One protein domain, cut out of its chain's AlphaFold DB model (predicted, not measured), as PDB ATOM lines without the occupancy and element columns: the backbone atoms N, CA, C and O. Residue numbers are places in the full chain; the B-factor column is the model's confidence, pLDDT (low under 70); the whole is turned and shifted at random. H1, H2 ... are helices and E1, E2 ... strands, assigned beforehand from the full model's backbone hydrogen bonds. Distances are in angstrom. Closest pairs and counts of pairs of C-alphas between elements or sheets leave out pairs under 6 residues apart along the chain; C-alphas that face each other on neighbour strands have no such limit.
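Overview. This is residues 396 to 549 of the 557 residues of the protein "Histidine kinase" of Betaproteobacteria bacterium RIFCSPLOWO2_12_FULL_63_13 (UniProt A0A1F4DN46). A twisted sheet of five strands forms a wall, with helices H1 and H3 over one of its faces; the long H3 covers it with its later part and runs on beyond it to H2. After E5 the last stretch makes three short helices, of which H4 and H6 pack on H3, while H5 is farther out; the long link of residues 435 to 452 loops on the side of the sheet away from H1 and H3. The printed part has 154 residues, with six named helices and five named strands in the order H1 E1 E2 E3 E4 H2 H3 E5 H4 H5 H6, and its class is mixed, helices and strands. The mixed sheet runs E2 E1 E3 E4 E5, antiparallel but for the parallel pair E4 and E5. The whole is compact, with a radius of gyration of the C-alphas of 15.2 A and spans of 50 by 35 by 26 A.

Arrangement. The edge strand E2, residues 425 to 434, bends by 55 degrees at residue 428 and forms a hairpin with E1, residues 411 to 419; N 414 and O 431 are 2.8 A apart, within hydrogen-bond range. E1 is antiparallel to E3, residues 453 to 459, at 161 degrees, with N 415 and O 455 at 2.9 A. E3 forms a hairpin with E4, residues 465 to 470, where N 468 and O 456 are 2.7 A apart. E4 is parallel to the edge strand E5, residues 519 to 522, at 16 degrees, with N 469 and O 521 at 2.8 A. H1, residues 396 to 405, is on the sheet at a height of 7.7 A, over E1 and only just over E3, with 3 of its C-alphas; it runs along the strands, at 19 degrees to E1 on the local plane. H3, residues 491 to 511, is on the same face, and the two helices make two layers with the sheet. H1 and H3 touch only at their ends, the closest C-alphas being those of Gly 396 and Leu 509 at 4.1 A, with a steep tilt of 69 degrees, only just short of about perpendicular. H3 is the hub, touching four helices. H2, residues 475 to 481, is not on the sheet and only just touches H3, with 3 pairs of C-alphas within 8 A, the closest those of Met 475 and Phe 494 at 6.5 A. E4, H2, H3 and E5 form a strand-helix-strand unit, two parallel neighbour strands with helices between, and its crossover is right-handed. H3 touches H6, residues 543 to 547, closest at the C-alphas of Arg 507 and Ala 547, 4.9 A, and H4, residues 525 to 528, closest at those of Thr 495 and Tyr 528, 5.4 A. H5, residues 533 to 536, is apart from H3. Every O i to N i+4 pair is within hydrogen-bond range in H1, H2, H3 and H6; H4 and H5 are too short for such a pair.

Along the chain. H1 begins at C-alpha 396, (71.375, 117.498, 96.957), and is 14.3 A long. E1 measures 27.1 A, E2 26.2 A, E3 20.2 A, E4 16.6 A and E5 10.0 A. H3 runs 30.4 A from C-alpha 491 at (100.243, 120.907, 104.682), and H2 is 9.7 A long. H6 ends at C-alpha 547, (82.744, 116.896, 90.290).

Size, cuts and confidence. The C-alphas farthest apart are those of Gln 409 and Ala 487, at 49.8 A. The printed part has no cut, and the link E2 to E3, 18 residues, is the long one. The mean pLDDT of the printed part is 74.3; 48 residues are under 70, among them 431 to 452 and 530 to 539.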
ATOM      1  N   GLY A 396      71.468 116.340  97.850       84.31
ATOM      2  CA  GLY A 396      71.375 117.498  96.957       84.31
ATOM      3  C   GLY A 396      69.955 118.035  96.828       84.31
ATOM      4  O   GLY A 396      69.732 119.234  96.983       84.31
ATOM      5  N   LYS A 397      68.984 117.132  96.652       84.31
ATOM      6  CA  LYS A 397      67.559 117.470  96.652       84.31
ATOM      7  C   LYS A 397      67.134 118.113  97.973       84.31
ATOM      8  O   LYS A 397      66.419 119.103  97.948       84.31
ATOM      9  N   LEU A 398      67.605 117.603  99.115       80.88
ATOM     10  CA  LEU A 398      67.282 118.171 100.429       80.88
ATOM     11  C   LEU A 398      67.796 119.607 100.595       80.88
ATOM     12  O   LEU A 398      67.068 120.448 101.114       80.88
ATOM     13  N   VAL A 399      69.019 119.898 100.139       84.25
ATOM     14  CA  VAL A 399      69.580 121.262 100.163       84.25
ATOM     15  C   VAL A 399      68.749 122.205  99.304       84.25
ATOM     16  O   VAL A 399      68.358 123.280  99.758       84.25
ATOM     17  N   PHE A 400      68.436 121.794  98.079       86.44
ATOM     18  CA  PHE A 400      67.680 122.637  97.165       86.44
ATOM     19  C   PHE A 400      66.236 122.855  97.633       86.44
ATOM     20  O   PHE A 400      65.758 123.985  97.646       86.44
ATOM     21  N   GLU A 401      65.562 121.805  98.109       84.31
ATOM     22  CA  GLU A 401      64.224 121.917  98.693       84.31
ATOM     23  C   GLU A 401      64.204 122.812  99.933       84.31
ATOM     24  O   GLU A 401      63.240 123.544 100.138       84.31
ATOM     25  N   ALA A 402      65.237 122.753 100.779       78.31
ATOM     26  CA  ALA A 402      65.340 123.643 101.927       78.31
ATOM     27  C   ALA A 402      65.442 125.101 101.473       78.31
ATOM     28  O   ALA A 402      64.742 125.940 102.023       78.31
ATOM     29  N   TYR A 403      66.229 125.392 100.435       85.38
ATOM     30  CA  TYR A 403      66.290 126.730  99.840       85.38
ATOM     31  C   TYR A 403      64.914 127.169  99.309       85.38
ATOM     32  O   TYR A 403      64.434 128.237  99.679       85.38
ATOM     33  N   GLN A 404      64.226 126.315  98.545       84.31
ATOM     34  CA  GLN A 404      62.896 126.610  97.993       84.31
ATOM     35  C   GLN A 404      61.818 126.819  99.065       84.31
ATOM     36  O   GLN A 404      60.846 127.537  98.844       84.31
ATOM     37  N   LYS A 405      61.962 126.167 100.222       78.94
ATOM     38  CA  LYS A 405      61.049 126.311 101.362       78.94
ATOM     39  C   LYS A 405      61.312 127.581 102.172       78.94
ATOM     40  O   LYS A 405      60.477 127.909 103.018       78.94
ATOM     41  N   SER A 406      62.427 128.283 101.946       76.12
ATOM     42  CA  SER A 406      62.725 129.528 102.654       76.12
ATOM     43  C   SER A 406      61.667 130.586 102.338       76.12
ATOM     44  O   SER A 406      61.401 130.898 101.183       76.12
ATOM     45  N   GLN A 407      61.043 131.118 103.389       70.94
ATOM     46  CA  GLN A 407      60.036 132.186 103.313       70.94
ATOM     47  C   GLN A 407      60.661 133.579 103.513       70.94
ATOM     48  O   GLN A 407      59.946 134.553 103.742       70.94
ATOM     49  N   ALA A 408      61.993 133.662 103.502       62.19
ATOM     50  CA  ALA A 408      62.739 134.895 103.712       62.19
ATOM     51  C   ALA A 408      62.634 135.844 102.511       62.19
ATOM     52  O   ALA A 408      62.409 135.405 101.381       62.19
ATOM     53  N   GLN A 409      62.864 137.142 102.738       63.94
ATOM     54  CA  GLN A 409      62.925 138.124 101.651       63.94
ATOM     55  C   GLN A 409      64.058 137.794 100.663       63.94
ATOM     56  O   GLN A 409      63.902 137.995  99.457       63.94
ATOM     57  N   PHE A 410      65.159 137.244 101.185       70.81
ATOM     58  CA  PHE A 410      66.269 136.668 100.428       70.81
ATOM     59  C   PHE A 410      66.438 135.194 100.824       70.81
ATOM     60  O   PHE A 410      67.058 134.909 101.855       70.81
ATOM     61  N   PRO A 411      65.857 134.252 100.062       72.31
ATOM     62  CA  PRO A 411      65.857 132.843 100.422       72.31
ATOM     63  C   PRO A 411      67.261 132.237 100.329       72.31
ATOM     64  O   PRO A 411      68.017 132.474  99.386       72.31
ATOM     65  N   GLY A 412      67.600 131.405 101.308       80.94
ATOM     66  CA  GLY A 412      68.821 130.615 101.307       80.94
ATOM     67  C   GLY A 412      68.639 129.277 102.006       80.94
ATOM     68  O   GLY A 412      67.625 129.039 102.663       80.94
ATOM     69  N   SER A 413      69.628 128.392 101.878       81.94
ATOM     70  CA  SER A 413      69.756 127.212 102.739       81.94
ATOM     71  C   SER A 413      71.179 126.998 103.233       81.94
ATOM     72  O   SER A 413      72.114 127.165 102.467       81.94
ATOM     73  N   ILE A 414      71.370 126.639 104.498       76.56
ATOM     74  CA  ILE A 414      72.671 126.237 105.053       76.56
ATOM     75  C   ILE A 414      72.709 124.725 105.211       76.56
ATOM     76  O   ILE A 414      71.683 124.112 105.504       76.56
ATOM     77  N   PHE A 415      73.883 124.121 105.043       76.56
ATOM     78  CA  PHE A 415      74.067 122.687 105.224       76.56
ATOM     79  C   PHE A 415      75.479 122.304 105.680       76.56
ATOM     80  O   PHE A 415      76.452 123.026 105.453       76.56
ATOM     81  N   GLY A 416      75.585 121.139 106.321       77.25
ATOM     82  CA  GLY A 416      76.842 120.564 106.808       77.25
ATOM     83  C   GLY A 416      77.049 119.143 106.290       77.25
ATOM     84  O   GLY A 416      76.160 118.297 106.421       77.25
ATOM     85  N   ILE A 417      78.225 118.884 105.711       79.50
ATOM     86  CA  ILE A 417      78.590 117.599 105.103       79.50
ATOM     87  C   ILE A 417      79.950 117.116 105.616       79.50
ATOM     88  O   ILE A 417      80.905 117.885 105.747       79.50
ATOM     89  N   ALA A 418      80.049 115.807 105.840       75.19
ATOM     90  CA  ALA A 418      81.308 115.113 106.083       75.19
ATOM     91  C   ALA A 418      81.570 114.046 105.033       75.19
ATOM     92  O   ALA A 418      80.645 113.465 104.465       75.19
ATOM     93  N   VAL A 419      82.846 113.720 104.873       76.00
ATOM     94  CA  VAL A 419      83.279 112.453 104.288       76.00
ATOM     95  C   VAL A 419      83.805 111.582 105.428       76.00
ATOM     96  O   VAL A 419      84.623 112.031 106.223       76.00
ATOM     97  N   THR A 420      83.288 110.372 105.569       65.81
ATOM     98  CA  THR A 420      83.735 109.413 106.595       65.81
ATOM     99  C   THR A 420      85.070 108.771 106.211       65.81
ATOM    100  O   THR A 420      85.508 108.888 105.070       65.81
ATOM    101  N   GLU A 421      85.685 108.040 107.141       58.16
ATOM    102  CA  GLU A 421      86.912 107.252 106.926       58.16
ATOM    103  C   GLU A 421      86.785 106.221 105.786       58.16
ATOM    104  O   GLU A 421      87.767 105.873 105.142       58.16
ATOM    105  N   ASN A 422      85.559 105.768 105.492       59.25
ATOM    106  CA  ASN A 422      85.249 104.830 104.406       59.25
ATOM    107  C   ASN A 422      84.851 105.540 103.098       59.25
ATOM    108  O   ASN A 422      84.086 104.988 102.304       59.25
ATOM    109  N   ASP A 423      85.260 106.797 102.908       65.44
ATOM    110  CA  ASP A 423      84.939 107.634 101.744       65.44
ATOM    111  C   ASP A 423      83.440 107.875 101.489       65.44
ATOM    112  O   ASP A 423      83.027 108.344 100.421       65.44
ATOM    113  N   ARG A 424      82.579 107.610 102.481       73.00
ATOM    114  CA  ARG A 424      81.138 107.872 102.363       73.00
ATOM    115  C   ARG A 424      80.829 109.316 102.719       73.00
ATOM    116  O   ARG A 424      81.180 109.762 103.805       73.00
ATOM    117  N   VAL A 425      80.113 110.005 101.834       75.06
ATOM    118  CA  VAL A 425      79.608 111.361 102.079       75.06
ATOM    119  C   VAL A 425      78.305 111.300 102.880       75.06
ATOM    120  O   VAL A 425      77.308 110.744 102.405       75.06
ATOM    121  N   GLU A 426      78.301 111.906 104.064       69.44
ATOM    122  CA  GLU A 426      77.147 112.006 104.958       69.44
ATOM    123  C   GLU A 426      76.709 113.470 105.119       69.44
ATOM    124  O   GLU A 426      77.525 114.369 105.305       69.44
ATOM    125  N   MET A 427      75.401 113.709 104.994       71.12
ATOM    126  CA  MET A 427      74.767 115.011 105.226       71.12
ATOM    127  C   MET A 427      74.167 115.013 106.629       71.12
ATOM    128  O   MET A 427      73.429 114.083 106.971       71.12
ATOM    129  N   PHE A 428      74.464 116.052 107.403       59.00
ATOM    130  CA  PHE A 428      74.123 116.118 108.827       59.00
ATOM    131  C   PHE A 428      73.052 117.149 109.134       59.00
ATOM    132  O   PHE A 428      72.188 116.907 109.969       59.00
ATOM    133  N   THR A 429      73.095 118.291 108.454       61.09
ATOM    134  CA  THR A 429      72.146 119.381 108.673       61.09
ATOM    135  C   THR A 429      71.825 120.078 107.364       61.09
ATOM    136  O   THR A 429      72.685 120.171 106.485       61.09
ATOM    137  N   VAL A 430      70.583 120.539 107.236       71.88
ATOM    138  CA  VAL A 430      70.089 121.338 106.118       71.88
ATOM    139  C   VAL A 430      68.928 122.213 106.605       71.88
ATOM    140  O   VAL A 430      67.998 121.704 107.229       71.88
ATOM    141  N   LYS A 431      68.974 123.527 106.364       59.16
ATOM    142  CA  LYS A 431      67.969 124.485 106.866       59.16
ATOM    143  C   LYS A 431      67.723 125.626 105.878       59.16
ATOM    144  O   LYS A 431      68.717 126.158 105.395       59.16
ATOM    145  N   PRO A 432      66.472 126.060 105.631       63.28
ATOM    146  CA  PRO A 432      66.205 127.382 105.063       63.28
ATOM    147  C   PRO A 432      66.705 128.492 106.000       63.28
ATOM    148  O   PRO A 432      66.599 128.350 107.217       63.28
ATOM    149  N   TYR A 433      67.206 129.598 105.457       61.91
ATOM    150  CA  TYR A 433      67.556 130.801 106.224       61.91
ATOM    151  C   TYR A 433      67.428 132.074 105.365       61.91
ATOM    152  O   TYR A 433      67.077 131.995 104.182       61.91
ATOM    153  N   GLU A 434      67.705 133.227 105.980       58.06
ATOM    154  CA  GLU A 434      67.778 134.553 105.356       58.06
ATOM    155  C   GLU A 434      69.211 135.096 105.416       58.06
ATOM    156  O   GLU A 434      69.866 134.978 106.451       58.06
ATOM    157  N   ARG A 435      69.690 135.732 104.338       53.16
ATOM    158  CA  ARG A 435      71.065 136.269 104.227       53.16
ATOM    159  C   ARG A 435      71.493 137.162 105.409       53.16
ATOM    160  O   ARG A 435      72.667 137.122 105.773       53.16
ATOM    161  N   ASP A 436      70.554 137.893 106.018       48.16
ATOM    162  CA  ASP A 436      70.793 138.843 107.118       48.16
ATOM    163  C   ASP A 436      70.390 138.314 108.511       48.16
ATOM    164  O   ASP A 436      70.470 139.040 109.507       48.16
ATOM    165  N   TRP A 437      69.971 137.046 108.627       41.91
ATOM    166  CA  TRP A 437      69.827 136.425 109.944       41.91
ATOM    167  C   TRP A 437      71.205 136.255 110.577       41.91
ATOM    168  O   TRP A 437      72.122 135.706 109.972       41.91
ATOM    169  N   ASN A 438      71.325 136.711 111.824       43.03
ATOM    170  CA  ASN A 438      72.544 136.772 112.632       43.03
ATOM    171  C   ASN A 438      73.041 135.376 113.087       43.03
ATOM    172  O   ASN A 438      73.411 135.191 114.244       43.03
ATOM    173  N   ILE A 439      72.991 134.379 112.198       42.47
ATOM    174  CA  ILE A 439      73.616 133.066 112.359       42.47
ATOM    175  C   ILE A 439      75.078 133.252 111.953       42.47
ATOM    176  O   ILE A 439      75.414 133.393 110.775       42.47
ATOM    177  N   SER A 440      75.956 133.318 112.946       43.59
ATOM    178  CA  SER A 440      77.386 133.485 112.736       43.59
ATOM    179  C   SER A 440      78.009 132.199 112.179       43.59
ATOM    180  O   SER A 440      77.483 131.094 112.314       43.59
ATOM    181  N   HIS A 441      79.195 132.312 111.577       39.91
ATOM    182  CA  HIS A 441      79.962 131.148 111.117       39.91
ATOM    183  C   HIS A 441      80.355 130.165 112.237       39.91
ATOM    184  O   HIS A 441      80.757 129.041 111.924       39.91
ATOM    185  N   GLU A 442      80.236 130.567 113.503       41.41
ATOM    186  CA  GLU A 442      80.505 129.740 114.683       41.41
ATOM    187  C   GLU A 442      79.324 128.815 115.035       41.41
ATOM    188  O   GLU A 442      79.535 127.765 115.641       41.41
ATOM    189  N   ASP A 443      78.110 129.123 114.564       42.34
ATOM    190  CA  ASP A 443      76.879 128.361 114.843       42.34
ATOM    191  C   ASP A 443      76.748 127.072 113.999       42.34
ATOM    192  O   ASP A 443      75.839 126.267 114.187       42.34
ATOM    193  N   LEU A 444      77.693 126.844 113.079       48.88
ATOM    194  CA  LEU A 444      77.834 125.630 112.265       48.88
ATOM    195  C   LEU A 444      79.202 124.978 112.508       48.88
ATOM    196  O   LEU A 444      79.960 124.746 111.565       48.88
ATOM    197  N   SER A 445      79.559 124.747 113.773       40.44
ATOM    198  CA  SER A 445      80.860 124.175 114.139       40.44
ATOM    199  C   SER A 445      81.126 122.835 113.411       40.44
ATOM    200  O   SER A 445      80.340 121.889 113.563       40.44
ATOM    201  N   PRO A 446      82.233 122.719 112.639       38.34
ATOM    202  CA  PRO A 446      82.612 121.503 111.907       38.34
ATOM    203  C   PRO A 446      82.786 120.267 112.797       38.34
ATOM    204  O   PRO A 446      82.561 119.137 112.364       38.34
ATOM    205  N   THR A 447      83.159 120.477 114.059       36.94
ATOM    206  CA  THR A 447      83.597 119.416 114.971       36.94
ATOM    207  C   THR A 447      82.437 118.574 115.507       36.94
ATOM    208  O   THR A 447      82.639 117.425 115.893       36.94
ATOM    209  N   TYR A 448      81.205 119.097 115.495       38.12
ATOM    210  CA  TYR A 448      80.075 118.465 116.190       38.12
ATOM    211  C   TYR A 448      79.059 117.766 115.292       38.12
ATOM    212  O   TYR A 448      78.539 116.717 115.669       38.12
ATOM    213  N   PHE A 449      78.859 118.250 114.066       38.72
ATOM    214  CA  PHE A 449      78.140 117.493 113.036       38.72
ATOM    215  C   PHE A 449      79.044 116.500 112.314       38.72
ATOM    216  O   PHE A 449      78.645 115.950 111.301       38.72
ATOM    217  N   GLN A 450      80.295 116.337 112.756       50.16
ATOM    218  CA  GLN A 450      81.340 115.679 111.973       50.16
ATOM    219  C   GLN A 450      81.550 116.328 110.583       50.16
ATOM    220  O   GLN A 450      82.278 115.806 109.749       50.16
ATOM    221  N   ALA A 451      80.934 117.484 110.315       58.69
ATOM    222  CA  ALA A 451      80.863 118.109 109.008       58.69
ATOM    223  C   ALA A 451      82.129 118.918 108.717       58.69
ATOM    224  O   ALA A 451      82.201 120.115 108.974       58.69
ATOM    225  N   THR A 452      83.119 118.265 108.119       68.62
ATOM    226  CA  THR A 452      84.345 118.916 107.614       68.62
ATOM    227  C   THR A 452      84.090 120.092 106.669       68.62
ATOM    228  O   THR A 452      84.898 121.015 106.613       68.62
ATOM    229  N   HIS A 453      82.979 120.066 105.930       78.94
ATOM    230  CA  HIS A 453      82.649 121.046 104.908       78.94
ATOM    231  C   HIS A 453      81.293 121.682 105.202       78.94
ATOM    232  O   HIS A 453      80.305 121.007 105.508       78.94
ATOM    233  N   ARG A 454      81.249 123.007 105.067       77.94
ATOM    234  CA  ARG A 454      80.037 123.808 105.252       77.94
ATOM    235  C   ARG A 454      79.588 124.341 103.910       77.94
ATOM    236  O   ARG A 454      80.420 124.745 103.100       77.94
ATOM    237  N   GLY A 455      78.288 124.368 103.685       80.31
ATOM    238  CA  GLY A 455      77.722 124.878 102.454       80.31
ATOM    239  C   GLY A 455      76.537 125.787 102.698       80.31
ATOM    240  O   GLY A 455      75.869 125.699 103.728       80.31
ATOM    241  N   ARG A 456      76.283 126.668 101.738       81.56
ATOM    242  CA  ARG A 456      75.056 127.452 101.678       81.56
ATOM    243  C   ARG A 456      74.582 127.621 100.245       81.56
ATOM    244  O   ARG A 456      75.422 127.716  99.362       81.56
ATOM    245  N   ILE A 457      73.277 127.653 100.021       86.62
ATOM    246  CA  ILE A 457      72.661 128.164  98.796       86.62
ATOM    247  C   ILE A 457      72.125 129.555  99.101       86.62
ATOM    248  O   ILE A 457      71.430 129.726 100.098       86.62
ATOM    249  N   GLU A 458      72.444 130.520  98.251       83.62
ATOM    250  CA  GLU A 458      71.918 131.887  98.289       83.62
ATOM    251  C   GLU A 458      71.487 132.317  96.887       83.62
ATOM    252  O   GLU A 458      71.827 131.657  95.911       83.62
ATOM    253  N   GLU A 459      70.782 133.440  96.780       84.81
ATOM    254  CA  GLU A 459      70.442 134.062  95.498       84.81
ATOM    255  C   GLU A 459      71.358 135.242  95.159       84.81
ATOM    256  O   GLU A 459      71.737 136.034  96.030       84.81
ATOM    257  N   ASP A 460      71.725 135.371  93.885       78.88
ATOM    258  CA  ASP A 460      72.385 136.567  93.359       78.88
ATOM    259  C   ASP A 460      71.391 137.736  93.172       78.88
ATOM    260  O   ASP A 460      70.193 137.623  93.442       78.88
ATOM    261  N   GLU A 461      71.876 138.887  92.697       76.00
ATOM    262  CA  GLU A 461      71.036 140.070  92.434       76.00
ATOM    263  C   GLU A 461      69.927 139.818  91.392       76.00
ATOM    264  O   GLU A 461      68.944 140.555  91.332       76.00
ATOM    265  N   LEU A 462      70.057 138.757  90.587       80.06
ATOM    266  CA  LEU A 462      69.104 138.327  89.564       80.06
ATOM    267  C   LEU A 462      68.194 137.184  90.046       80.06
ATOM    268  O   LEU A 462      67.489 136.590  89.225       80.06
ATOM    269  N   LYS A 463      68.185 136.884  91.353       79.12
ATOM    270  CA  LYS A 463      67.430 135.784  91.981       79.12
ATOM    271  C   LYS A 463      67.811 134.391  91.478       79.12
ATOM    272  O   LYS A 463      66.986 133.478  91.468       79.12
ATOM    273  N   LYS A 464      69.051 134.208  91.024       85.31
ATOM    274  CA  LYS A 464      69.562 132.893  90.630       85.31
ATOM    275  C   LYS A 464      70.271 132.243  91.815       85.31
ATOM    276  O   LYS A 464      71.128 132.890  92.422       85.31
ATOM    277  N   PRO A 465      69.954 130.979  92.145       88.88
ATOM    278  CA  PRO A 465      70.600 130.292  93.245       88.88
ATOM    279  C   PRO A 465      72.049 129.957  92.896       88.88
ATOM    280  O   PRO A 465      72.348 129.493  91.796       88.88
ATOM    281  N   PHE A 466      72.938 130.124  93.863       87.75
ATOM    282  CA  PHE A 466      74.325 129.700  93.789       87.75
ATOM    283  C   PHE A 466      74.757 129.094  95.124       87.75
ATOM    284  O   PHE A 466      74.243 129.438  96.187       87.75
ATOM    285  N   VAL A 467      75.698 128.157  95.073       88.69
ATOM    286  CA  VAL A 467      76.237 127.468  96.242       88.69
ATOM    287  C   VAL A 467      77.515 128.165  96.689       88.69
ATOM    288  O   VAL A 467      78.365 128.520  95.883       88.69
ATOM    289  N   ILE A 468      77.717 128.305  97.988       84.25
ATOM    290  CA  ILE A 468      79.005 128.665  98.568       84.25
ATOM    291  C   ILE A 468      79.447 127.492  99.429       84.25
ATOM    292  O   ILE A 468      78.753 127.129 100.374       84.25
ATOM    293  N   LEU A 469      80.605 126.918  99.124       85.00
ATOM    294  CA  LEU A 469      81.226 125.848  99.895       85.00
ATOM    295  C   LEU A 469      82.440 126.387 100.644       85.00
ATOM    296  O   LEU A 469      83.273 127.109 100.100       85.00
ATOM    297  N   LYS A 470      82.533 126.037 101.921       80.19
ATOM    298  CA  LYS A 470      83.597 126.444 102.831       80.19
ATOM    299  C   LYS A 470      84.294 125.194 103.372       80.19
ATOM    300  O   LYS A 470      83.719 124.517 104.234       80.19
ATOM    301  N   PRO A 471      85.506 124.896 102.883       80.81
ATOM    302  CA  PRO A 471      86.352 123.839 103.428       80.81
ATOM    303  C   PRO A 471      86.774 124.122 104.884       80.81
ATOM    304  O   PRO A 471      86.596 125.248 105.377       80.81
ATOM    305  N   PRO A 472      87.352 123.132 105.584       74.81
ATOM    306  CA  PRO A 472      87.885 123.327 106.927       74.81
ATOM    307  C   PRO A 472      89.058 124.317 106.896       74.81
ATOM    308  O   PRO A 472      89.845 124.349 105.950       74.81
ATOM    309  N   GLN A 473      89.163 125.161 107.926       65.75
ATOM    310  CA  GLN A 473      90.215 126.186 108.012       65.75
ATOM    311  C   GLN A 473      91.367 125.780 108.935       65.75
ATOM    312  O   GLN A 473      92.515 126.134 108.656       65.75
ATOM    313  N   SER A 474      91.070 125.012 109.988       74.12
ATOM    314  CA  SER A 474      92.064 124.472 110.915       74.12
ATOM    315  C   SER A 474      92.569 123.118 110.424       74.12
ATOM    316  O   SER A 474      91.809 122.159 110.295       74.12
ATOM    317  N   MET A 475      93.869 123.049 110.140       75.19
ATOM    318  CA  MET A 475      94.544 121.807 109.756       75.19
ATOM    319  C   MET A 475      94.593 120.817 110.918       75.19
ATOM    320  O   MET A 475      94.381 119.624 110.719       75.19
ATOM    321  N   GLN A 476      94.859 121.325 112.122       66.88
ATOM    322  CA  GLN A 476      94.963 120.517 113.326       66.88
ATOM    323  C   GLN A 476      93.625 119.844 113.649       66.88
ATOM    324  O   GLN A 476      93.564 118.619 113.695       66.88
ATOM    325  N   GLU A 477      92.544 120.624 113.737       61.22
ATOM    326  CA  GLU A 477      91.202 120.093 114.019       61.22
ATOM    327  C   GLU A 477      90.736 119.116 112.933       61.22
ATOM    328  O   GLU A 477      90.063 118.131 113.221       61.22
ATOM    329  N   TYR A 478      91.095 119.364 111.668       71.81
ATOM    330  CA  TYR A 478      90.754 118.460 110.574       71.81
ATOM    331  C   TYR A 478      91.481 117.117 110.683       71.81
ATOM    332  O   TYR A 478      90.866 116.077 110.461       71.81
ATOM    333  N   PHE A 479      92.770 117.111 111.031       74.81
ATOM    334  CA  PHE A 479      93.517 115.868 111.216       74.81
ATOM    335  C   PHE A 479      93.101 115.101 112.464       74.81
ATOM    336  O   PHE A 479      93.039 113.876 112.410       74.81
ATOM    337  N   GLU A 480      92.775 115.799 113.550       64.50
ATOM    338  CA  GLU A 480      92.155 115.198 114.732       64.50
ATOM    339  C   GLU A 480      90.813 114.559 114.361       64.50
ATOM    340  O   GLU A 480      90.574 113.394 114.665       64.50
ATOM    341  N   PHE A 481      89.979 115.275 113.603       63.28
ATOM    342  CA  PHE A 481      88.700 114.768 113.118       63.28
ATOM    343  C   PHE A 481      88.837 113.540 112.199       63.28
ATOM    344  O   PHE A 481      88.005 112.637 112.248       63.28
ATOM    345  N   LYS A 482      89.866 113.507 111.345       69.25
ATOM    346  CA  LYS A 482      90.151 112.395 110.421       69.25
ATOM    347  C   LYS A 482      90.981 111.276 111.042       69.25
ATOM    348  O   LYS A 482      91.360 110.359 110.319       69.25
ATOM    349  N   GLU A 483      91.296 111.380 112.333       69.75
ATOM    350  CA  GLU A 483      92.173 110.457 113.056       69.75
ATOM    351  C   GLU A 483      93.520 110.222 112.334       69.75
ATOM    352  O   GLU A 483      94.103 109.138 112.386       69.75
ATOM    353  N   VAL A 484      94.039 111.250 111.644       73.88
ATOM    354  CA  VAL A 484      95.308 111.159 110.908       73.88
ATOM    355  C   VAL A 484      96.464 111.119 111.915       73.88
ATOM    356  O   VAL A 484      96.583 112.049 112.733       73.88
ATOM    357  N   PRO A 485      97.336 110.090 111.865       73.12
ATOM    358  CA  PRO A 485      98.486 109.979 112.756       73.12
ATOM    359  C   PRO A 485      99.382 111.213 112.672       73.12
ATOM    360  O   PRO A 485      99.664 111.697 111.581       73.12
ATOM    361  N   GLU A 486      99.873 111.703 113.813       74.12
ATOM    362  CA  GLU A 486     100.702 112.918 113.863       74.12
ATOM    363  C   GLU A 486     101.934 112.866 112.958       74.12
ATOM    364  O   GLU A 486     102.279 113.874 112.349       74.12
ATOM    365  N   ALA A 487     102.539 111.684 112.815       75.00
ATOM    366  CA  ALA A 487     103.695 111.456 111.950       75.00
ATOM    367  C   ALA A 487     103.417 111.740 110.463       75.00
ATOM    368  O   ALA A 487     104.341 112.081 109.729       75.00
ATOM    369  N   ASP A 488     102.158 111.628 110.037       76.50
ATOM    370  CA  ASP A 488     101.738 111.802 108.646       76.50
ATOM    371  C   ASP A 488     101.149 113.203 108.393       76.50
ATOM    372  O   ASP A 488     100.884 113.575 107.247       76.50
ATOM    373  N   ARG A 489     100.928 114.005 109.447       86.25
ATOM    374  CA  ARG A 489     100.304 115.329 109.337       86.25
ATOM    375  C   ARG A 489     101.229 116.292 108.600       86.25
ATOM    376  O   ARG A 489     102.367 116.527 108.993       86.25
ATOM    377  N   GLY A 490     100.699 116.931 107.563       85.06
ATOM    378  CA  GLY A 490     101.436 117.939 106.814       85.06
ATOM    379  C   GLY A 490     100.540 118.796 105.922       85.06
ATOM    380  O   GLY A 490      99.433 118.378 105.569       85.06
ATOM    381  N   PRO A 491     101.006 119.991 105.527       85.12
ATOM    382  CA  PRO A 491     100.243 120.907 104.682       85.12
ATOM    383  C   PRO A 491      99.857 120.288 103.335       85.12
ATOM    384  O   PRO A 491      98.746 120.504 102.863       85.12
ATOM    385  N   GLU A 492     100.733 119.475 102.749       85.94
ATOM    386  CA  GLU A 492     100.484 118.781 101.481       85.94
ATOM    387  C   GLU A 492      99.379 117.723 101.615       85.94
ATOM    388  O   GLU A 492      98.448 117.692 100.809       85.94
ATOM    389  N   LEU A 493      99.434 116.905 102.677       84.94
ATOM    390  CA  LEU A 493      98.406 115.906 102.975       84.94
ATOM    391  C   LEU A 493      97.048 116.569 103.234       84.94
ATOM    392  O   LEU A 493      96.040 116.125 102.685       84.94
ATOM    393  N   PHE A 494      97.030 117.640 104.033       84.88
ATOM    394  CA  PHE A 494      95.823 118.407 104.337       84.88
ATOM    395  C   PHE A 494      95.169 118.928 103.058       84.88
ATOM    396  O   PHE A 494      93.992 118.672 102.807       84.88
ATOM    397  N   THR A 495      95.951 119.607 102.218       86.75
ATOM    398  CA  THR A 495      95.484 120.161 100.946       86.75
ATOM    399  C   THR A 495      94.906 119.075 100.040       86.75
ATOM    400  O   THR A 495      93.815 119.247  99.498       86.75
ATOM    401  N   ARG A 496      95.592 117.931  99.928       87.69
ATOM    402  CA  ARG A 496      95.152 116.787  99.122       87.69
ATOM    403  C   ARG A 496      93.835 116.184  99.621       87.69
ATOM    404  O   ARG A 496      92.916 115.992  98.832       87.69
ATOM    405  N   MET A 497      93.729 115.898 100.920       87.19
ATOM    406  CA  MET A 497      92.526 115.286 101.502       87.19
ATOM    407  C   MET A 497      91.306 116.203 101.374       87.19
ATOM    408  O   MET A 497      90.243 115.761 100.944       87.19
ATOM    409  N   VAL A 498      91.470 117.496 101.670       86.69
ATOM    410  CA  VAL A 498      90.392 118.487 101.550       86.69
ATOM    411  C   VAL A 498      89.936 118.646 100.096       86.69
ATOM    412  O   VAL A 498      88.732 118.710  99.835       86.69
ATOM    413  N   ARG A 499      90.873 118.648  99.136       89.50
ATOM    414  CA  ARG A 499      90.560 118.658  97.698       89.50
ATOM    415  C   ARG A 499      89.703 117.452  97.303       89.50
ATOM    416  O   ARG A 499      88.632 117.633  96.724       89.50
ATOM    417  N   ASP A 500      90.147 116.241  97.631       88.69
ATOM    418  CA  ASP A 500      89.437 115.005  97.275       88.69
ATOM    419  C   ASP A 500      88.038 114.947  97.909       88.69
ATOM    420  O   ASP A 500      87.077 114.467  97.303       88.69
ATOM    421  N   GLU A 501      87.880 115.480  99.118       89.25
ATOM    422  CA  GLU A 501      86.571 115.598  99.760       89.25
ATOM    423  C   GLU A 501      85.646 116.578  99.054       89.25
ATOM    424  O   GLU A 501      84.487 116.232  98.822       89.25
ATOM    425  N   CYS A 502      86.139 117.748  98.641       88.88
ATOM    426  CA  CYS A 502      85.356 118.684  97.836       88.88
ATOM    427  C   CYS A 502      84.805 118.001  96.571       88.88
ATOM    428  O   CYS A 502      83.617 118.124  96.270       88.88
ATOM    429  N   ILE A 503      85.629 117.199  95.884       91.12
ATOM    430  CA  ILE A 503      85.225 116.432  94.693       91.12
ATOM    431  C   ILE A 503      84.124 115.416  95.038       91.12
ATOM    432  O   ILE A 503      83.083 115.374  94.373       91.12
ATOM    433  N   ARG A 504      84.307 114.614  96.097       89.88
ATOM    434  CA  ARG A 504      83.307 113.621  96.545       89.88
ATOM    435  C   ARG A 504      81.981 114.280  96.923       89.88
ATOM    436  O   ARG A 504      80.917 113.769  96.566       89.88
ATOM    437  N   ILE A 505      82.033 115.419  97.607       90.12
ATOM    438  CA  ILE A 505      80.852 116.197  97.991       90.12
ATOM    439  C   ILE A 505      80.116 116.699  96.747       90.12
ATOM    440  O   ILE A 505      78.901 116.518  96.660       90.12
ATOM    441  N   ALA A 506      80.832 117.242  95.755       91.31
ATOM    442  CA  ALA A 506      80.243 117.687  94.490       91.31
ATOM    443  C   ALA A 506      79.499 116.546  93.781       91.31
ATOM    444  O   ALA A 506      78.315 116.666  93.460       91.31
ATOM    445  N   ARG A 507      80.182 115.401  93.614       92.50
ATOM    446  CA  ARG A 507      79.620 114.189  93.002       92.50
ATOM    447  C   ARG A 507      78.367 113.734  93.749       92.50
ATOM    448  O   ARG A 507      77.359 113.412  93.122       92.50
ATOM    449  N   LYS A 508      78.399 113.743  95.087       88.50
ATOM    450  CA  LYS A 508      77.261 113.342  95.918       88.50
ATOM    451  C   LYS A 508      76.075 114.281  95.748       88.50
ATOM    452  O   LYS A 508      74.967 113.786  95.559       88.50
ATOM    453  N   LEU A 509      76.280 115.595  95.829       89.75
ATOM    454  CA  LEU A 509      75.208 116.584  95.697       89.75
ATOM    455  C   LEU A 509      74.505 116.457  94.339       89.75
ATOM    456  O   LEU A 509      73.279 116.368  94.308       89.75
ATOM    457  N   ILE A 510      75.266 116.322  93.249       92.19
ATOM    458  CA  ILE A 510      74.714 116.108  91.902       92.19
ATOM    459  C   ILE A 510      73.928 114.795  91.828       92.19
ATOM    460  O   ILE A 510      72.745 114.793  91.490       92.19
ATOM    461  N   ALA A 511      74.551 113.676  92.217       89.56
ATOM    462  CA  ALA A 511      73.930 112.351  92.148       89.56
ATOM    463  C   ALA A 511      72.643 112.238  92.982       89.56
ATOM    464  O   ALA A 511      71.834 111.338  92.775       89.56
ATOM    465  N   THR A 512      72.462 113.140  93.946       87.81
ATOM    466  CA  THR A 512      71.332 113.139  94.872       87.81
ATOM    467  C   THR A 512      70.355 114.295  94.650       87.81
ATOM    468  O   THR A 512      69.478 114.505  95.489       87.81
ATOM    469  N   GLY A 513      70.463 115.001  93.517       85.31
ATOM    470  CA  GLY A 513      69.410 115.879  92.998       85.31
ATOM    471  C   GLY A 513      69.688 117.382  93.026       85.31
ATOM    472  O   GLY A 513      68.736 118.141  92.876       85.31
ATOM    473  N   LEU A 514      70.935 117.822  93.222       90.88
ATOM    474  CA  LEU A 514      71.324 119.222  93.003       90.88
ATOM    475  C   LEU A 514      71.727 119.444  91.534       90.88
ATOM    476  O   LEU A 514      72.370 118.582  90.935       90.88
ATOM    477  N   GLU A 515      71.359 120.587  90.950       91.75
ATOM    478  CA  GLU A 515      71.616 120.879  89.534       91.75
ATOM    479  C   GLU A 515      73.130 120.963  89.233       91.75
ATOM    480  O   GLU A 515      73.829 121.732  89.891       91.75
ATOM    481  N   PRO A 516      73.665 120.229  88.235       93.06
ATOM    482  CA  PRO A 516      75.101 120.241  87.918       93.06
ATOM    483  C   PRO A 516      75.647 121.623  87.538       93.06
ATOM    484  O   PRO A 516      76.806 121.935  87.813       93.06
ATOM    485  N   MET A 517      74.803 122.450  86.920       92.31
ATOM    486  CA  MET A 517      75.160 123.781  86.432       92.31
ATOM    487  C   MET A 517      74.990 124.884  87.477       92.31
ATOM    488  O   MET A 517      75.259 126.044  87.162       92.31
ATOM    489  N   ILE A 518      74.577 124.552  88.709       91.81
ATOM    490  CA  ILE A 518      74.460 125.554  89.767       91.81
ATOM    491  C   ILE A 518      75.832 126.222  89.989       91.81
ATOM    492  O   ILE A 518      76.831 125.504  90.134       91.81
ATOM    493  N   PRO A 519      75.924 127.565  89.981       90.50
ATOM    494  CA  PRO A 519      77.185 128.254  90.219       90.50
ATOM    495  C   PRO A 519      77.674 127.993  91.646       90.50
ATOM    496  O   PRO A 519      76.879 127.975  92.583       90.50
ATOM    497  N   VAL A 520      78.978 127.795  91.819       89.25
ATOM    498  CA  VAL A 520      79.622 127.486  93.095       89.25
ATOM    499  C   VAL A 520      80.763 128.458  93.351       89.25
ATOM    500  O   VAL A 520      81.644 128.632  92.513       89.25
ATOM    501  N   HIS A 521      80.782 129.036  94.547       84.62
ATOM    502  CA  HIS A 521      81.962 129.671  95.120       84.62
ATOM    503  C   HIS A 521      82.603 128.731  96.134       84.62
ATOM    504  O   HIS A 521      81.964 128.347  97.116       84.62
ATOM    505  N   LEU A 522      83.874 128.391  95.940       83.25
ATOM    506  CA  LEU A 522      84.629 127.583  96.887       83.25
ATOM    507  C   LEU A 522      85.614 128.475  97.648       83.25
ATOM    508  O   LEU A 522      86.569 129.002  97.088       83.25
ATOM    509  N   ALA A 523      85.410 128.635  98.953       76.50
ATOM    510  CA  ALA A 523      86.282 129.481  99.758       76.50
ATOM    511  C   ALA A 523      87.735 128.983  99.708       76.50
ATOM    512  O   ALA A 523      88.021 127.831 100.042       76.50
ATOM    513  N   SER A 524      88.649 129.881  99.327       75.75
ATOM    514  CA  SER A 524      90.077 129.584  99.171       75.75
ATOM    515  C   SER A 524      90.365 128.481  98.142       75.75
ATOM    516  O   SER A 524      91.283 127.690  98.351       75.75
ATOM    517  N   ALA A 525      89.629 128.421  97.026       76.75
ATOM    518  CA  ALA A 525      89.834 127.414  95.979       76.75
ATOM    519  C   ALA A 525      91.295 127.293  95.513       76.75
ATOM    520  O   ALA A 525      91.801 126.181  95.375       76.75
ATOM    521  N   SER A 526      92.004 128.418  95.371       76.81
ATOM    522  CA  SER A 526      93.421 128.467  94.975       76.81
ATOM    523  C   SER A 526      94.382 127.781  95.953       76.81
ATOM    524  O   SER A 526      95.501 127.448  95.574       76.81
ATOM    525  N   ARG A 527      93.960 127.548  97.203       79.31
ATOM    526  CA  ARG A 527      94.722 126.771  98.192       79.31
ATOM    527  C   ARG A 527      94.664 125.270  97.908       79.31
ATOM    528  O   ARG A 527      95.606 124.564  98.252       79.31
ATOM    529  N   TYR A 528      93.559 124.792  97.334       81.62
ATOM    530  CA  TYR A 528      93.251 123.362  97.209       81.62
ATOM    531  C   TYR A 528      93.336 122.837  95.777       81.62
ATOM    532  O   TYR A 528      93.585 121.653  95.567       81.62
ATOM    533  N   PHE A 529      93.149 123.710  94.791       78.94
ATOM    534  CA  PHE A 529      93.189 123.376  93.376       78.94
ATOM    535  C   PHE A 529      94.293 124.191  92.707       78.94
ATOM    536  O   PHE A 529      94.287 125.416  92.765       78.94
ATOM    537  N   THR A 530      95.233 123.515  92.045       65.00
ATOM    538  CA  THR A 530      96.413 124.134  91.408       65.00
ATOM    539  C   THR A 530      96.141 124.699  90.003       65.00
ATOM    540  O   THR A 530      97.069 125.148  89.346       65.00
ATOM    541  N   ALA A 531      94.871 124.723  89.575       56.91
ATOM    542  CA  ALA A 531      94.360 125.109  88.252       56.91
ATOM    543  C   ALA A 531      94.914 124.332  87.038       56.91
ATOM    544  O   ALA A 531      96.107 124.320  86.754       56.91
ATOM    545  N   PRO A 532      94.007 123.885  86.160       51.97
ATOM    546  CA  PRO A 532      93.797 124.498  84.858       51.97
ATOM    547  C   PRO A 532      92.949 125.774  85.019       51.97
ATOM    548  O   PRO A 532      92.162 125.893  85.959       51.97
ATOM    549  N   ALA A 533      93.084 126.727  84.097       50.53
ATOM    550  CA  ALA A 533      92.444 128.053  84.116       50.53
ATOM    551  C   ALA A 533      90.897 128.073  84.283       50.53
ATOM    552  O   ALA A 533      90.323 129.138  84.483       50.53
ATOM    553  N   GLU A 534      90.230 126.916  84.247       54.81
ATOM    554  CA  GLU A 534      88.771 126.729  84.249       54.81
ATOM    555  C   GLU A 534      88.099 126.711  85.638       54.81
ATOM    556  O   GLU A 534      86.885 126.846  85.708       54.81
ATOM    557  N   LEU A 535      88.837 126.529  86.745       59.41
ATOM    558  CA  LEU A 535      88.266 126.552  88.113       59.41
ATOM    559  C   LEU A 535      88.540 127.872  88.850       59.41
ATOM    560  O   LEU A 535      87.681 128.370  89.567       59.41
ATOM    561  N   ILE A 536      89.735 128.446  88.671       55.03
ATOM    562  CA  ILE A 536      90.181 129.644  89.408       55.03
ATOM    563  C   ILE A 536      89.831 130.941  88.658       55.03
ATOM    564  O   ILE A 536      89.587 131.966  89.285       55.03
ATOM    565  N   GLY A 537      89.785 130.914  87.320       54.94
ATOM    566  CA  GLY A 537      89.517 132.099  86.493       54.94
ATOM    567  C   GLY A 537      88.037 132.471  86.351       54.94
ATOM    568  O   GLY A 537      87.729 133.481  85.724       54.94
ATOM    569  N   SER A 538      87.126 131.664  86.897       59.19
ATOM    570  CA  SER A 538      85.687 131.754  86.635       59.19
ATOM    571  C   SER A 538      84.832 131.545  87.885       59.19
ATOM    572  O   SER A 538      83.772 130.943  87.780       59.19
ATOM    573  N   GLU A 539      85.265 131.978  89.073       66.88
ATOM    574  CA  GLU A 539      84.383 131.959  90.250       66.88
ATOM    575  C   GLU A 539      83.267 133.017  90.119       66.88
ATOM    576  O   GLU A 539      83.581 134.195  89.921       66.88
ATOM    577  N   PRO A 540      81.978 132.646  90.262       79.06
ATOM    578  CA  PRO A 540      81.457 131.306  90.564       79.06
ATOM    579  C   PRO A 540      81.437 130.363  89.349       79.06
ATOM    580  O   PRO A 540      80.999 130.749  88.267       79.06
ATOM    581  N   PHE A 541      81.829 129.101  89.547       86.69
ATOM    582  CA  PHE A 541      81.921 128.088  88.483       86.69
ATOM    583  C   PHE A 541      80.842 126.996  88.622       86.69
ATOM    584  O   PHE A 541      80.373 126.750  89.730       86.69
ATOM    585  N   PRO A 542      80.443 126.291  87.546       90.38
ATOM    586  CA  PRO A 542      79.483 125.186  87.642       90.38
ATOM    587  C   PRO A 542      79.942 124.074  88.599       90.38
ATOM    588  O   PRO A 542      81.077 123.603  88.492       90.38
ATOM    589  N   LEU A 543      79.056 123.590  89.481       91.06
ATOM    590  CA  LEU A 543      79.338 122.489  90.422       91.06
ATOM    591  C   LEU A 543      79.922 121.246  89.730       91.06
ATOM    592  O   LEU A 543      80.771 120.545  90.289       91.06
ATOM    593  N   GLU A 544      79.498 120.994  88.494       91.38
ATOM    594  CA  GLU A 544      79.990 119.900  87.668       91.38
ATOM    595  C   GLU A 544      81.501 119.968  87.383       91.38
ATOM    596  O   GLU A 544      82.155 118.924  87.347       91.38
ATOM    597  N   LEU A 545      82.091 121.163  87.247       88.94
ATOM    598  CA  LEU A 545      83.533 121.301  87.001       88.94
ATOM    599  C   LEU A 545      84.369 120.757  88.163       88.94
ATOM    600  O   LEU A 545      85.416 120.151  87.932       88.94
ATOM    601  N   MET A 546      83.884 120.907  89.399       88.88
ATOM    602  CA  MET A 546      84.508 120.310  90.582       88.88
ATOM    603  C   MET A 546      84.274 118.795  90.640       88.88
ATOM    604  O   MET A 546      85.187 118.045  90.974       88.88
ATOM    605  N   ALA A 547      83.080 118.323  90.272       89.06
ATOM    606  CA  ALA A 547      82.744 116.896  90.290       89.06
ATOM    607  C   ALA A 547      83.538 116.058  89.268       89.06
ATOM    608  O   ALA A 547      83.801 114.877  89.520       89.06
ATOM    609  N   ARG A 548      83.918 116.665  88.134       89.31
ATOM    610  CA  ARG A 548      84.691 116.042  87.043       89.31
ATOM    611  C   ARG A 548      86.195 115.943  87.315       89.31
ATOM    612  O   ARG A 548      86.886 115.253  86.570       89.31
ATOM    613  N   GLN A 549      86.707 116.606  88.353       88.00
ATOM    614  CA  GLN A 549      88.115 116.474  88.728       88.00
ATOM    615  C   GLN A 549      88.427 115.031  89.144       88.00
ATOM    616  O   GLN A 549      87.574 114.334  89.711       88.00
TER     617      GLN A 549